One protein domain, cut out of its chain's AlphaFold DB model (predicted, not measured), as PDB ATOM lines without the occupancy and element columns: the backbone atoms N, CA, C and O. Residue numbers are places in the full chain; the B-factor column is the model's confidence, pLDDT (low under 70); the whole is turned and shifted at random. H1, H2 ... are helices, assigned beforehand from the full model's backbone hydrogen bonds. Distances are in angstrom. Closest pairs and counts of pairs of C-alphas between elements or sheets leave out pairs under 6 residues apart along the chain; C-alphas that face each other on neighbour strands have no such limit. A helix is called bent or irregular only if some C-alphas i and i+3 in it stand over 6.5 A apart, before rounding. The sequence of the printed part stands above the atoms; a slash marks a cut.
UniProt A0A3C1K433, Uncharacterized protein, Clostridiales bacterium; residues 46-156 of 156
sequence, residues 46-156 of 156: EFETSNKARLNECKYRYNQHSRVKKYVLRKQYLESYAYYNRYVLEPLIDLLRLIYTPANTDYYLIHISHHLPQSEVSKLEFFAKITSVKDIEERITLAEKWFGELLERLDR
ATOM      1  N   GLU A  46      24.091  11.757   4.242       89.88
ATOM      2  CA  GLU A  46      25.247  11.935   5.134       89.88
ATOM      3  C   GLU A  46      26.291  12.893   4.548       89.88
ATOM      4  O   GLU A  46      26.996  13.575   5.289       89.88
ATOM      5  N   PHE A  47      26.368  12.974   3.217       91.62
ATOM      6  CA  PHE A  47      27.359  13.777   2.499       91.62
ATOM      7  C   PHE A  47      26.768  15.060   1.915       91.62
ATOM      8  O   PHE A  47      27.492  15.884   1.367       91.62
ATOM      9  N   GLU A  48      25.454  15.264   2.008       92.50
ATOM     10  CA  GLU A  48      24.778  16.368   1.328       92.50
ATOM     11  C   GLU A  48      25.294  17.735   1.802       92.50
ATOM     12  O   GLU A  48      25.634  18.596   0.988       92.50
ATOM     13  N   THR A  49      25.395  17.936   3.119       94.25
ATOM     14  CA  THR A  49      25.864  19.202   3.697       94.25
ATOM     15  C   THR A  49      27.318  19.489   3.324       94.25
ATOM     16  O   THR A  49      27.631  20.606   2.906       94.25
ATOM     17  N   SER A  50      28.206  18.494   3.433       94.44
ATOM     18  CA  SER A  50      29.627  18.651   3.099       94.44
ATOM     19  C   SER A  50      29.833  18.871   1.599       94.44
ATOM     20  O   SER A  50      30.610  19.745   1.213       94.44
ATOM     21  N   ASN A  51      29.078  18.174   0.750       95.81
ATOM     22  CA  ASN A  51      29.136  18.328  -0.702       95.81
ATOM     23  C   ASN A  51      28.602  19.687  -1.160       95.81
ATOM     24  O   ASN A  51      29.230  20.339  -1.994       95.81
ATOM     25  N   LYS A  52      27.507  20.183  -0.565       95.88
ATOM     26  CA  LYS A  52      27.014  21.550  -0.807       95.88
ATOM     27  C   LYS A  52      28.040  22.600  -0.390       95.88
ATOM     28  O   LYS A  52      28.299  23.538  -1.143       95.88
ATOM     29  N   ALA A  53      28.654  22.438   0.784       96.25
ATOM     30  CA  ALA A  53      29.710  23.336   1.244       96.25
ATOM     31  C   ALA A  53      30.918  23.320   0.292       96.25
ATOM     32  O   ALA A  53      31.414  24.383  -0.087       96.25
ATOM     33  N   ARG A  54      31.339  22.133  -0.163       96.50
ATOM     34  CA  ARG A  54      32.433  21.981  -1.128       96.50
ATOM     35  C   ARG A  54      32.106  22.623  -2.473       96.50
ATOM     36  O   ARG A  54      32.948  23.330  -3.013       96.50
ATOM     37  N   LEU A  55      30.893  22.435  -2.990       97.25
ATOM     38  CA  LEU A  55      30.455  23.050  -4.242       97.25
ATOM     39  C   LEU A  55      30.470  24.583  -4.158       97.25
ATOM     40  O   LEU A  55      30.933  25.248  -5.084       97.25
ATOM     41  N   ASN A  56      30.002  25.149  -3.043       97.31
ATOM     42  CA  ASN A  56      30.021  26.596  -2.822       97.31
ATOM     43  C   ASN A  56      31.452  27.147  -2.773       97.31
ATOM     44  O   ASN A  56      31.749  28.139  -3.439       97.31
ATOM     45  N   GLU A  57      32.345  26.478  -2.041       96.81
ATOM     46  CA  GLU A  57      33.762  26.848  -1.977       96.81
ATOM     47  C   GLU A  57      34.441  26.728  -3.351       96.81
ATOM     48  O   GLU A  57      35.162  27.631  -3.773       96.81
ATOM     49  N   CYS A  58      34.153  25.659  -4.093       97.00
ATOM     50  CA  CYS A  58      34.635  25.442  -5.454       97.00
ATOM     51  C   CYS A  58      34.226  26.594  -6.390       97.00
ATOM     52  O   CYS A  58      35.078  27.194  -7.052       97.00
ATOM     53  N   LYS A  59      32.938  26.974  -6.398       97.88
ATOM     54  CA  LYS A  59      32.425  28.117  -7.179       97.88
ATOM     55  C   LYS A  59      33.098  29.430  -6.768       97.88
ATOM     56  O   LYS A  59      33.507  30.212  -7.629       97.88
ATOM     57  N   TYR A  60      33.263  29.660  -5.465       97.81
ATOM     58  CA  TYR A  60      33.941  30.847  -4.943       97.81
ATOM     59  C   TYR A  60      35.406  30.927  -5.398       97.81
ATOM     60  O   TYR A  60      35.838  31.971  -5.895       97.81
ATOM     61  N   ARG A  61      36.163  29.827  -5.283       96.81
ATOM     62  CA  ARG A  61      37.563  29.752  -5.728       96.81
ATOM     63  C   ARG A  61      37.688  29.974  -7.225       96.81
ATOM     64  O   ARG A  61      38.540  30.758  -7.638       96.81
ATOM     65  N   TYR A  62      36.827  29.345  -8.023       97.50
ATOM     66  CA  TYR A  62      36.881  29.478  -9.475       97.50
ATOM     67  C   TYR A  62      36.633  30.919  -9.946       97.50
ATOM     68  O   TYR A  62      37.279  31.396 -10.878       97.50
ATOM     69  N   ASN A  63      35.781  31.681  -9.250       96.62
ATOM     70  CA  ASN A  63      35.558  33.103  -9.542       96.62
ATOM     71  C   ASN A  63      36.833  33.969  -9.368       96.62
ATOM     72  O   ASN A  63      36.942  35.072  -9.897       96.62
ATOM     73  N   GLN A  64      37.849  33.468  -8.661       96.31
ATOM     74  CA  GLN A  64      39.125  34.161  -8.466       96.31
ATOM     75  C   GLN A  64      40.150  33.892  -9.587       96.31
ATOM     76  O   GLN A  64      41.282  34.379  -9.500       96.31
ATOM     77  N   HIS A  65      39.789  33.172 -10.662       94.38
ATOM     78  CA  HIS A  65      40.711  32.819 -11.753       94.38
ATOM     79  C   HIS A  65      41.325  34.041 -12.474       94.38
ATOM     80  O   HIS A  65      42.388  33.940 -13.090       94.38
ATOM     81  N   SER A  66      40.722  35.233 -12.365       94.88
ATOM     82  CA  SER A  66      41.293  36.498 -12.865       94.88
ATOM     83  C   SER A  66      42.668  36.820 -12.261       94.88
ATOM     84  O   SER A  66      43.514  37.438 -12.914       94.88
ATOM     85  N   ARG A  67      42.945  36.333 -11.043       95.69
ATOM     86  CA  ARG A  67      44.263  36.441 -10.404       95.69
ATOM     87  C   ARG A  67      45.331  35.682 -11.186       95.69
ATOM     88  O   ARG A  67      46.446  36.177 -11.283       95.69
ATOM     89  N   VAL A  68      44.986  34.549 -11.799       97.19
ATOM     90  CA  VAL A  68      45.899  33.797 -12.674       97.19
ATOM     91  C   VAL A  68      46.271  34.646 -13.888       97.19
ATOM     92  O   VAL A  68      47.455  34.869 -14.142       97.19
ATOM     93  N   LYS A  69      45.261  35.216 -14.568       96.12
ATOM     94  CA  LYS A  69      45.432  36.077 -15.756       96.12
ATOM     95  C   LYS A  69      46.399  37.239 -15.477       96.12
ATOM     96  O   LYS A  69      47.279  37.524 -16.284       96.12
ATOM     97  N   LYS A  70      46.313  37.860 -14.294       97.56
ATOM     98  CA  LYS A  70      47.230  38.934 -13.865       97.56
ATOM     99  C   LYS A  70      48.706  38.510 -13.876       97.56
ATOM    100  O   LYS A  70      49.548  39.291 -14.311       97.56
ATOM    101  N   TYR A  71      49.029  37.317 -13.378       97.62
ATOM    102  CA  TYR A  71      50.413  36.827 -13.314       97.62
ATOM    103  C   TYR A  71      50.907  36.267 -14.652       97.62
ATOM    104  O   TYR A  71      52.084  36.421 -14.975       97.62
ATOM    105  N   VAL A  72      49.999  35.724 -15.469       97.31
ATOM    106  CA  VAL A  72      50.274  35.356 -16.867       97.31
ATOM    107  C   VAL A  72      50.734  36.578 -17.667       97.31
ATOM    108  O   VAL A  72      51.814  36.554 -18.251       97.31
ATOM    109  N   LEU A  73      49.996  37.694 -17.596       97.25
ATOM    110  CA  LEU A  73      50.351  38.946 -18.286       97.25
ATOM    111  C   LEU A  73      51.708  39.521 -17.844       97.25
ATOM    112  O   LEU A  73      52.382  40.203 -18.612       97.25
ATOM    113  N   ARG A  74      52.129  39.229 -16.609       97.44
ATOM    114  CA  ARG A  74      53.435  39.622 -16.052       97.44
ATOM    115  C   ARG A  74      54.561  38.645 -16.382       97.44
ATOM    116  O   ARG A  74      55.693  38.894 -15.985       97.44
ATOM    117  N   LYS A  75      54.264  37.545 -17.081       97.31
ATOM    118  CA  LYS A  75      55.208  36.464 -17.407       97.31
ATOM    119  C   LYS A  75      55.835  35.822 -16.159       97.31
ATOM    120  O   LYS A  75      56.971  35.358 -16.189       97.31
ATOM    121  N   GLN A  76      55.082  35.795 -15.061       97.81
ATOM    122  CA  GLN A  76      55.511  35.271 -13.765       97.81
ATOM    123  C   GLN A  76      55.048  33.819 -13.611       97.81
ATOM    124  O   GLN A  76      53.903  33.559 -13.233       97.81
ATOM    125  N   TYR A  77      55.913  32.863 -13.967       97.62
ATOM    126  CA  TYR A  77      55.540  31.445 -14.035       97.62
ATOM    127  C   TYR A  77      55.128  30.865 -12.680       97.62
ATOM    128  O   TYR A  77      54.062  30.272 -12.588       97.62
ATOM    129  N   LEU A  78      55.926  31.045 -11.627       98.12
ATOM    130  CA  LEU A  78      55.656  30.409 -10.334       98.12
ATOM    131  C   LEU A  78      54.354  30.919  -9.712       98.12
ATOM    132  O   LEU A  78      53.554  30.140  -9.203       98.12
ATOM    133  N   GLU A  79      54.108  32.222  -9.805       98.12
ATOM    134  CA  GLU A  79      52.898  32.853  -9.301       98.12
ATOM    135  C   GLU A  79      51.680  32.450 -10.133       98.12
ATOM    136  O   GLU A  79      50.658  32.060  -9.569       98.12
ATOM    137  N   SER A  80      51.779  32.492 -11.466       97.94
ATOM    138  CA  SER A  80      50.685  32.026 -12.326       97.94
ATOM    139  C   SER A  80      50.392  30.541 -12.112       97.94
ATOM    140  O   SER A  80      49.224  30.188 -11.995       97.94
ATOM    141  N   TYR A  81      51.409  29.692 -11.950       98.25
ATOM    142  CA  TYR A  81      51.257  28.272 -11.637       98.25
ATOM    143  C   TYR A  81      50.581  28.052 -10.279       98.25
ATOM    144  O   TYR A  81      49.610  27.300 -10.190       98.25
ATOM    145  N   ALA A  82      51.033  28.733  -9.223       98.19
ATOM    146  CA  ALA A  82      50.439  28.615  -7.891       98.19
ATOM    147  C   ALA A  82      48.957  29.019  -7.895       98.19
ATOM    148  O   ALA A  82      48.103  28.315  -7.355       98.19
ATOM    149  N   TYR A  83      48.635  30.131  -8.558       98.12
ATOM    150  CA  TYR A  83      47.259  30.596  -8.673       98.12
ATOM    151  C   TYR A  83      46.406  29.730  -9.608       98.12
ATOM    152  O   TYR A  83      45.222  29.549  -9.332       98.12
ATOM    153  N   TYR A  84      46.981  29.176 -10.677       98.38
ATOM    154  CA  TYR A  84      46.298  28.242 -11.574       98.38
ATOM    155  C   TYR A  84      45.884  26.970 -10.835       98.38
ATOM    156  O   TYR A  84      44.728  26.564 -10.917       98.38
ATOM    157  N   ASN A  85      46.793  26.382 -10.050       98.00
ATOM    158  CA  ASN A  85      46.471  25.206  -9.245       98.00
ATOM    159  C   ASN A  85      45.300  25.499  -8.299       98.00
ATOM    160  O   ASN A  85      44.297  24.794  -8.325       98.00
ATOM    161  N   ARG A  86      45.381  26.608  -7.558       97.81
ATOM    162  CA  ARG A  86      44.394  26.965  -6.532       97.81
ATOM    163  C   ARG A  86      43.018  27.371  -7.069       97.81
ATOM    164  O   ARG A  86      42.004  27.085  -6.441       97.81
ATOM    165  N   TYR A  87      42.971  28.126  -8.167       98.44
ATOM    166  CA  TYR A  87      41.730  28.752  -8.652       98.44
ATOM    167  C   TYR A  87      41.194  28.158  -9.952       98.44
ATOM    168  O   TYR A  87      40.130  28.575 -10.394       98.44
ATOM    169  N   VAL A  88      41.901  27.208 -10.566       98.19
ATOM    170  CA  VAL A  88      41.454  26.545 -11.799       98.19
ATOM    171  C   VAL A  88      41.485  25.032 -11.633       98.19
ATOM    172  O   VAL A  88      40.438  24.400 -11.732       98.19
ATOM    173  N   LEU A  89      42.647  24.445 -11.330       98.38
ATOM    174  CA  LEU A  89      42.787  22.986 -11.279       98.38
ATOM    175  C   LEU A  89      42.048  22.358 -10.087       98.38
ATOM    176  O   LEU A  89      41.290  21.412 -10.278       98.38
ATOM    177  N   GLU A  90      42.236  22.893  -8.878       98.00
ATOM    178  CA  GLU A  90      41.548  22.432  -7.664       98.00
ATOM    179  C   GLU A  90      40.015  22.435  -7.828       98.00
ATOM    180  O   GLU A  90      39.411  21.387  -7.603       98.00
ATOM    181  N   PRO A  91      39.371  23.524  -8.303       98.19
ATOM    182  CA  PRO A  91      37.937  23.508  -8.594       98.19
ATOM    183  C   PRO A  91      37.495  22.418  -9.581       98.19
ATOM    184  O   PRO A  91      36.456  21.797  -9.380       98.19
ATOM    185  N   LEU A  92      38.269  22.141 -10.639       98.38
ATOM    186  CA  LEU A  92      37.943  21.050 -11.569       98.38
ATOM    187  C   LEU A  92      37.989  19.683 -10.870       98.38
ATOM    188  O   LEU A  92      37.122  18.842 -11.102       98.38
ATOM    189  N   ILE A  93      38.971  19.472  -9.990       98.44
ATOM    190  CA  ILE A  93      39.095  18.248  -9.189       98.44
ATOM    191  C   ILE A  93      37.903  18.114  -8.238       98.44
ATOM    192  O   ILE A  93      37.302  17.042  -8.174       98.44
ATOM    193  N   ASP A  94      37.529  19.194  -7.550       98.00
ATOM    194  CA  ASP A  94      36.378  19.216  -6.646       98.00
ATOM    195  C   ASP A  94      35.081  18.836  -7.374       98.00
ATOM    196  O   ASP A  94      34.336  17.984  -6.888       98.00
ATOM    197  N   LEU A  95      34.825  19.399  -8.562       98.06
ATOM    198  CA  LEU A  95      33.640  19.049  -9.355       98.06
ATOM    199  C   LEU A  95      33.644  17.583  -9.789       98.06
ATOM    200  O   LEU A  95      32.631  16.901  -9.654       98.06
ATOM    201  N   LEU A  96      34.776  17.065 -10.267       97.94
ATOM    202  CA  LEU A  96      34.879  15.655 -10.645       97.94
ATOM    203  C   LEU A  96      34.634  14.729  -9.449       97.94
ATOM    204  O   LEU A  96      33.953  13.714  -9.582       97.94
ATOM    205  N   ARG A  97      35.146  15.087  -8.269       97.00
ATOM    206  CA  ARG A  97      34.890  14.336  -7.040       97.00
ATOM    207  C   ARG A  97      33.424  14.382  -6.633       97.00
ATOM    208  O   ARG A  97      32.886  13.348  -6.264       97.00
ATOM    209  N   LEU A  98      32.771  15.534  -6.745       96.56
ATOM    210  CA  LEU A  98      31.339  15.663  -6.472       96.56
ATOM    211  C   LEU A  98      30.492  14.802  -7.424       96.56
ATOM    212  O   LEU A  98      29.518  14.203  -6.982       96.56
ATOM    213  N   ILE A  99      30.882  14.704  -8.700       95.94
ATOM    214  CA  ILE A  99      30.161  13.923  -9.718       95.94
ATOM    215  C   ILE A  99      30.366  12.415  -9.530       95.94
ATOM    216  O   ILE A  99      29.405  11.652  -9.566       95.94
ATOM    217  N   TYR A 100      31.616  11.967  -9.372       94.38
ATOM    218  CA  TYR A 100      31.958  10.541  -9.448       94.38
ATOM    219  C   TYR A 100      32.167   9.878  -8.087       94.38
ATOM    220  O   TYR A 100      31.975   8.670  -7.963       94.38
ATOM    221  N   THR A 101      32.573  10.634  -7.065       94.00
ATOM    222  CA  THR A 101      32.931  10.095  -5.744       94.00
ATOM    223  C   THR A 101      32.432  10.987  -4.593       94.00
ATOM    224  O   THR A 101      33.245  11.463  -3.794       94.00
ATOM    225  N   PRO A 102      31.113  11.239  -4.478       92.81
ATOM    226  CA  PRO A 102      30.547  12.189  -3.513       92.81
ATOM    227  C   PRO A 102      30.764  11.811  -2.038       92.81
ATOM    228  O   PRO A 102      30.647  12.677  -1.177       92.81
ATOM    229  N   ALA A 103      31.092  10.552  -1.735       91.38
ATOM    230  CA  ALA A 103      31.464  10.111  -0.388       91.38
ATOM    231  C   ALA A 103      32.929  10.428  -0.017       91.38
ATOM    232  O   ALA A 103      33.306  10.315   1.143       91.38
ATOM    233  N   ASN A 104      33.757  10.813  -0.996       92.06
ATOM    234  CA  ASN A 104      35.210  10.973  -0.871       92.06
ATOM    235  C   ASN A 104      35.667  12.286  -1.536       92.06
ATOM    236  O   ASN A 104      36.619  12.317  -2.320       92.06
ATOM    237  N   THR A 105      34.947  13.387  -1.297       92.69
ATOM    238  CA  THR A 105      35.234  14.687  -1.937       92.69
ATOM    239  C   THR A 105      36.490  15.378  -1.408       92.69
ATOM    240  O   THR A 105      37.054  16.265  -2.048       92.69
ATOM    241  N   ASP A 106      36.985  14.948  -0.259       91.25
ATOM    242  CA  ASP A 106      38.219  15.383   0.385       91.25
ATOM    243  C   ASP A 106      39.478  14.667  -0.126       91.25
ATOM    244  O   ASP A 106      40.584  15.148   0.108       91.25
ATOM    245  N   TYR A 107      39.334  13.598  -0.913       94.00
ATOM    246  CA  TYR A 107      40.463  12.810  -1.422       94.00
ATOM    247  C   TYR A 107      41.339  13.543  -2.447       94.00
ATOM    248  O   TYR A 107      42.389  13.033  -2.833       94.00
ATOM    249  N   TYR A 108      40.940  14.722  -2.932       95.69
ATOM    250  CA  TYR A 108      41.703  15.489  -3.921       95.69
ATOM    251  C   TYR A 108      42.161  14.601  -5.105       95.69
ATOM    252  O   TYR A 108      41.332  13.925  -5.710       95.69
ATOM    253  N   LEU A 109      43.456  14.529  -5.433       96.56
ATOM    254  CA  LEU A 109      44.010  13.660  -6.489       96.56
ATOM    255  C   LEU A 109      44.280  12.207  -6.049       96.56
ATOM    256  O   LEU A 109      44.658  11.380  -6.880       96.56
ATOM    257  N   ILE A 110      44.086  11.862  -4.774       94.81
ATOM    258  CA  ILE A 110      44.426  10.541  -4.226       94.81
ATOM    259  C   ILE A 110      43.606   9.457  -4.939       94.81
ATOM    260  O   ILE A 110      42.375   9.477  -4.935       94.81
ATOM    261  N   HIS A 111      44.303   8.531  -5.602       93.25
ATOM    262  CA  HIS A 111      43.726   7.445  -6.410       93.25
ATOM    263  C   HIS A 111      42.787   7.889  -7.550       93.25
ATOM    264  O   HIS A 111      42.070   7.062  -8.111       93.25
ATOM    265  N   ILE A 112      42.808   9.165  -7.952       95.12
ATOM    266  CA  ILE A 112      41.821   9.730  -8.886       95.12
ATOM    267  C   ILE A 112      41.731   8.974 -10.223       95.12
ATOM    268  O   ILE A 112      40.634   8.786 -10.740       95.12
ATOM    269  N   SER A 113      42.855   8.456 -10.731       95.81
ATOM    270  CA  SER A 113      42.914   7.690 -11.983       95.81
ATOM    271  C   SER A 113      42.158   6.359 -11.941       95.81
ATOM    272  O   SER A 113      41.784   5.849 -12.989       95.81
ATOM    273  N   HIS A 114      41.935   5.794 -10.750       92.88
ATOM    274  CA  HIS A 114      41.146   4.571 -10.569       92.88
ATOM    275  C   HIS A 114      39.666   4.875 -10.322       92.88
ATOM    276  O   HIS A 114      38.816   4.019 -10.545       92.88
ATOM    277  N   HIS A 115      39.362   6.074  -9.823       93.94
ATOM    278  CA  HIS A 115      38.017   6.435  -9.385       93.94
ATOM    279  C   HIS A 115      37.183   7.083 -10.496       93.94
ATOM    280  O   HIS A 115      35.957   7.042 -10.445       93.94
ATOM    281  N   LEU A 116      37.830   7.721 -11.474       95.56
ATOM    282  CA  LEU A 116      37.165   8.446 -12.557       95.56
ATOM    283  C   LEU A 116      37.213   7.653 -13.871       95.56
ATOM    284  O   LEU A 116      38.156   6.892 -14.102       95.56
ATOM    285  N   PRO A 117      36.261   7.886 -14.793       96.75
ATOM    286  CA  PRO A 117      36.364   7.382 -16.157       96.75
ATOM    287  C   PRO A 117      37.650   7.861 -16.841       96.75
ATOM    288  O   PRO A 117      38.029   9.029 -16.720       96.75
ATOM    289  N   GLN A 118      38.278   6.993 -17.641       97.31
ATOM    290  CA  GLN A 118      39.550   7.293 -18.316       97.31
ATOM    291  C   GLN A 118      39.505   8.579 -19.161       97.31
ATOM    292  O   GLN A 118      40.508   9.287 -19.276       97.31
ATOM    293  N   SER A 119      38.347   8.909 -19.742       97.44
ATOM    294  CA  SER A 119      38.141  10.145 -20.503       97.44
ATOM    295  C   SER A 119      38.294  11.399 -19.637       97.44
ATOM    296  O   SER A 119      38.937  12.356 -20.065       97.44
ATOM    297  N   GLU A 120      37.752  11.391 -18.419       98.00
ATOM    298  CA  GLU A 120      37.847  12.516 -17.482       98.00
ATOM    299  C   GLU A 120      39.250  12.607 -16.872       98.00
ATOM    300  O   GLU A 120      39.799  13.701 -16.764       98.00
ATOM    301  N   VAL A 121      39.882  11.463 -16.575       98.19
ATOM    302  CA  VAL A 121      41.292  11.407 -16.144       98.19
ATOM    303  C   VAL A 121      42.203  12.040 -17.197       98.19
ATOM    304  O   VAL A 121      43.015  12.902 -16.876       98.19
ATOM    305  N   SER A 122      42.028  11.675 -18.469       98.19
ATOM    306  CA  SER A 122      42.853  12.199 -19.566       98.19
ATOM    307  C   SER A 122      42.686  13.714 -19.740       98.19
ATOM    308  O   SER A 122      43.667  14.425 -19.965       98.19
ATOM    309  N   LYS A 123      41.459  14.236 -19.586       98.00
ATOM    310  CA  LYS A 123      41.212  15.687 -19.575       98.00
ATOM    311  C   LYS A 123      41.872  16.362 -18.376       98.00
ATOM    312  O   LYS A 123      42.533  17.382 -18.545       98.00
ATOM    313  N   LEU A 124      41.733  15.798 -17.179       98.31
ATOM    314  CA  LEU A 124      42.328  16.368 -15.974       98.31
ATOM    315  C   LEU A 124      43.860  16.424 -16.068       98.31
ATOM    316  O   LEU A 124      44.460  17.442 -15.726       98.31
ATOM    317  N   GLU A 125      44.494  15.375 -16.595       98.12
ATOM    318  CA  GLU A 125      45.933  15.366 -16.863       98.12
ATOM    319  C   GLU A 125      46.352  16.462 -17.847       98.12
ATOM    320  O   GLU A 125      47.388  17.098 -17.641       98.12
ATOM    321  N   PHE A 126      45.555  16.703 -18.896       97.94
ATOM    322  CA  PHE A 126      45.797  17.807 -19.824       97.94
ATOM    323  C   PHE A 126      45.824  19.152 -19.094       97.94
ATOM    324  O   PHE A 126      46.718  19.944 -19.359       97.94
ATOM    325  N   PHE A 127      44.924  19.403 -18.140       98.19
ATOM    326  CA  PHE A 127      44.956  20.641 -17.355       98.19
ATOM    327  C   PHE A 127      46.130  20.681 -16.367       98.19
ATOM    328  O   PHE A 127      46.794  21.712 -16.261       98.19
ATOM    329  N   ALA A 128      46.459  19.564 -15.715       97.44
ATOM    330  CA  ALA A 128      47.519  19.493 -14.709       97.44
ATOM    331  C   ALA A 128      48.949  19.624 -15.277       97.44
ATOM    332  O   ALA A 128      49.821  20.201 -14.630       97.44
ATOM    333  N   LYS A 129      49.216  19.108 -16.486       96.69
ATOM    334  CA  LYS A 129      50.568  19.037 -17.083       96.69
ATOM    335  C   LYS A 129      51.030  20.375 -17.673       96.69
ATOM    336  O   LYS A 129      51.110  20.507 -18.891       96.69
ATOM    337  N   ILE A 130      51.203  21.405 -16.850       96.25
ATOM    338  CA  ILE A 130      51.592  22.765 -17.271       96.25
ATOM    339  C   ILE A 130      53.114  22.845 -17.430       96.25
ATOM    340  O   ILE A 130      53.842  22.482 -16.510       96.25
ATOM    341  N   THR A 131      53.596  23.350 -18.568       96.00
ATOM    342  CA  THR A 131      55.037  23.508 -18.845       96.00
ATOM    343  C   THR A 131      55.462  24.954 -19.088       96.00
ATOM    344  O   THR A 131      56.650  25.267 -19.042       96.00
ATOM    345  N   SER A 132      54.509  25.857 -19.336       97.50
ATOM    346  CA  SER A 132      54.802  27.248 -19.669       97.50
ATOM    347  C   SER A 132      53.692  28.208 -19.230       97.50
ATOM    348  O   SER A 132      52.563  27.804 -18.961       97.50
ATOM    349  N   VAL A 133      53.997  29.511 -19.197       97.44
ATOM    350  CA  VAL A 133      52.980  30.562 -18.988       97.44
ATOM    351  C   VAL A 133      51.944  30.572 -20.119       97.44
ATOM    352  O   VAL A 133      50.773  30.846 -19.871       97.44
ATOM    353  N   LYS A 134      52.360  30.230 -21.345       96.56
ATOM    354  CA  LYS A 134      51.469  30.134 -22.506       96.56
ATOM    355  C   LYS A 134      50.455  28.999 -22.334       96.56
ATOM    356  O   LYS A 134      49.278  29.192 -22.613       96.56
ATOM    357  N   ASP A 135      50.881  27.862 -21.780       96.94
ATOM    358  CA  ASP A 135      49.974  26.752 -21.468       96.94
ATOM    359  C   ASP A 135      48.890  27.202 -20.483       96.94
ATOM    360  O   ASP A 135      47.721  26.863 -20.648       96.94
ATOM    361  N   ILE A 136      49.271  27.974 -19.456       97.31
ATOM    362  CA  ILE A 136      48.330  28.514 -18.464       97.31
ATOM    363  C   ILE A 136      47.322  29.443 -19.149       97.31
ATOM    364  O   ILE A 136      46.126  29.330 -18.896       97.31
ATOM    365  N   GLU A 137      47.790  30.339 -20.020       96.31
ATOM    366  CA  GLU A 137      46.939  31.269 -20.767       96.31
ATOM    367  C   GLU A 137      45.871  30.537 -21.590       96.31
ATOM    368  O   GLU A 137      44.680  30.809 -21.435       96.31
ATOM    369  N   GLU A 138      46.282  29.561 -22.400       96.00
ATOM    370  CA  GLU A 138      45.384  28.782 -23.259       96.00
ATOM    371  C   GLU A 138      44.406  27.926 -22.439       96.00
ATOM    372  O   GLU A 138      43.210  27.835 -22.739       96.00
ATOM    373  N   ARG A 139      44.895  27.302 -21.362       96.25
ATOM    374  CA  ARG A 139      44.100  26.364 -20.565       96.25
ATOM    375  C   ARG A 139      43.081  27.033 -19.666       96.25
ATOM    376  O   ARG A 139      42.110  26.367 -19.334       96.25
ATOM    377  N   ILE A 140      43.240  28.300 -19.276       95.56
ATOM    378  CA  ILE A 140      42.209  28.998 -18.486       95.56
ATOM    379  C   ILE A 140      40.885  29.046 -19.257       95.56
ATOM    380  O   ILE A 140      39.842  28.723 -18.696       95.56
ATOM    381  N   THR A 141      40.918  29.388 -20.548       93.94
ATOM    382  CA  THR A 141      39.705  29.455 -21.379       93.94
ATOM    383  C   THR A 141      39.073  28.078 -21.575       93.94
ATOM    384  O   THR A 141      37.855  27.928 -21.487       93.94
ATOM    385  N   LEU A 142      39.892  27.047 -21.800       97.69
ATOM    386  CA  LEU A 142      39.401  25.672 -21.927       97.69
ATOM    387  C   LEU A 142      38.833  25.139 -20.603       97.69
ATOM    388  O   LEU A 142      37.817  24.443 -20.607       97.69
ATOM    389  N   ALA A 143      39.461  25.489 -19.481       97.56
ATOM    390  CA  ALA A 143      39.006  25.119 -18.149       97.56
ATOM    391  C   ALA A 143      37.673  25.788 -17.815       97.56
ATOM    392  O   ALA A 143      36.823  25.140 -17.226       97.56
ATOM    393  N   GLU A 144      37.451  27.033 -18.240       96.88
ATOM    394  CA  GLU A 144      36.184  27.746 -18.030       96.88
ATOM    395  C   GLU A 144      35.021  27.058 -18.725       96.88
ATOM    396  O   GLU A 144      33.982  26.822 -18.106       96.88
ATOM    397  N   LYS A 145      35.231  26.639 -19.974       97.81
ATOM    398  CA  LYS A 145      34.244  25.841 -20.693       97.81
ATOM    399  C   LYS A 145      33.957  24.526 -19.965       97.81
ATOM    400  O   LYS A 145      32.800  24.205 -19.713       97.81
ATOM    401  N   TRP A 146      34.999  23.777 -19.602       98.25
ATOM    402  CA  TRP A 146      34.820  22.473 -18.962       98.25
ATOM    403  C   TRP A 146      34.225  22.583 -17.551       98.25
ATOM    404  O   TRP A 146      33.394  21.766 -17.174       98.25
ATOM    405  N   PHE A 147      34.574  23.622 -16.793       98.19
ATOM    406  CA  PHE A 147      33.986  23.923 -15.490       98.19
ATOM    407  C   PHE A 147      32.473  24.145 -15.603       98.19
ATOM    408  O   PHE A 147      31.715  23.570 -14.823       98.19
ATOM    409  N   GLY A 148      32.025  24.913 -16.604       97.75
ATOM    410  CA  GLY A 148      30.602  25.081 -16.908       97.75
ATOM    411  C   GLY A 148      29.915  23.755 -17.247       97.75
ATOM    412  O   GLY A 148      28.892  23.428 -16.653       97.75
ATOM    413  N   GLU A 149      30.523  22.945 -18.119       97.81
ATOM    414  CA  GLU A 149      30.007  21.613 -18.476       97.81
ATOM    415  C   GLU A 149      29.881  20.682 -17.257       97.81
ATOM    416  O   GLU A 149      28.934  19.904 -17.166       97.81
ATOM    417  N   LEU A 150      30.836  20.725 -16.321       97.88
ATOM    418  CA  LEU A 150      30.801  19.914 -15.101       97.88
ATOM    419  C   LEU A 150      29.729  20.406 -14.120       97.88
ATOM    420  O   LEU A 150      29.053  19.580 -13.509       97.88
ATOM    421  N   LEU A 151      29.532  21.722 -13.991       97.25
ATOM    422  CA  LEU A 151      28.442  22.276 -13.183       97.25
ATOM    423  C   LEU A 151      27.069  21.850 -13.710       97.25
ATOM    424  O   LEU A 151      26.247  21.377 -12.932       97.25
ATOM    425  N   GLU A 152      26.849  21.918 -15.025       96.38
ATOM    426  CA  GLU A 152      25.591  21.472 -15.640       96.38
ATOM    427  C   GLU A 152      25.293  19.986 -15.394       96.38
ATOM    428  O   GLU A 152      24.131  19.585 -15.398       96.38
ATOM    429  N   ARG A 153      26.322  19.151 -15.199       95.31
ATOM    430  CA  ARG A 153      26.141  17.732 -14.855       95.31
ATOM    431  C   ARG A 153      25.714  17.521 -13.406       95.31
ATOM    432  O   ARG A 153      25.061  16.522 -13.147       95.31
ATOM    433  N   LEU A 154      26.104  18.408 -12.489       90.12
ATOM    434  CA  LEU A 154      25.714  18.332 -11.075       90.12
ATOM    435  C   LEU A 154      24.289  18.830 -10.827       90.12
ATOM    436  O   LEU A 154      23.660  18.396  -9.868       90.12
ATOM    437  N   ASP A 155      23.798  19.742 -11.668       81.94
ATOM    438  CA  ASP A 155      22.442  20.295 -11.560       81.94
ATOM    439  C   ASP A 155      21.361  19.383 -12.197       81.94
ATOM    440  O   ASP A 155      20.174  19.711 -12.135       81.94
ATOM    441  N   ARG A 156      21.753  18.258 -12.819       64.25
ATOM    442  CA  ARG A 156      20.863  17.243 -13.419       64.25
ATOM    443  C   ARG A 156      20.620  16.075 -12.472       64.25
ATOM    444  O   ARG A 156      19.464  15.601 -12.454       64.25
TER     445      ARG A 156
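What this domain is: This is residues 46 to 156 of the 156 residues of an uncharacterized protein of Clostridiales bacterium (UniProt A0A3C1K433). What shape? H2 is the core of an elongated body, with H1 folded along it, H4 and H5 packed on it, and H3 near one end. How large? The compact printed part has 111 residues, five named helices, class all helix, a radius of gyration of the C-alphas of 13.8 A and spans of 45, 27 and 22 A.

How they stand to each other: Any bend? H1, residues 46 to 73, assigned as one helix by its hydrogen bonds, is bent: C-alphas 63 and 66 are 7.4 A apart, as are 46 and 49 in its irregular arm H1a. What touches the hub? H2, residues 77 to 100, touches H5, residues 133 to 154, closest at C-alphas 77 and 133, 5.6 A. With H4, residues 118 to 128, they run up and down as a bundle. In H4 every O i to N i+4 pair is within hydrogen-bond range.

Where its parts are: Where first? C-alpha 46 is at (25.247, 11.935, 5.134). How long? H2 spans 31.8 A.

The domain as a whole: Any long link? H2 to H3, residues 112 to 115, is long. Any low pLDDT? Residue 156 is under 70.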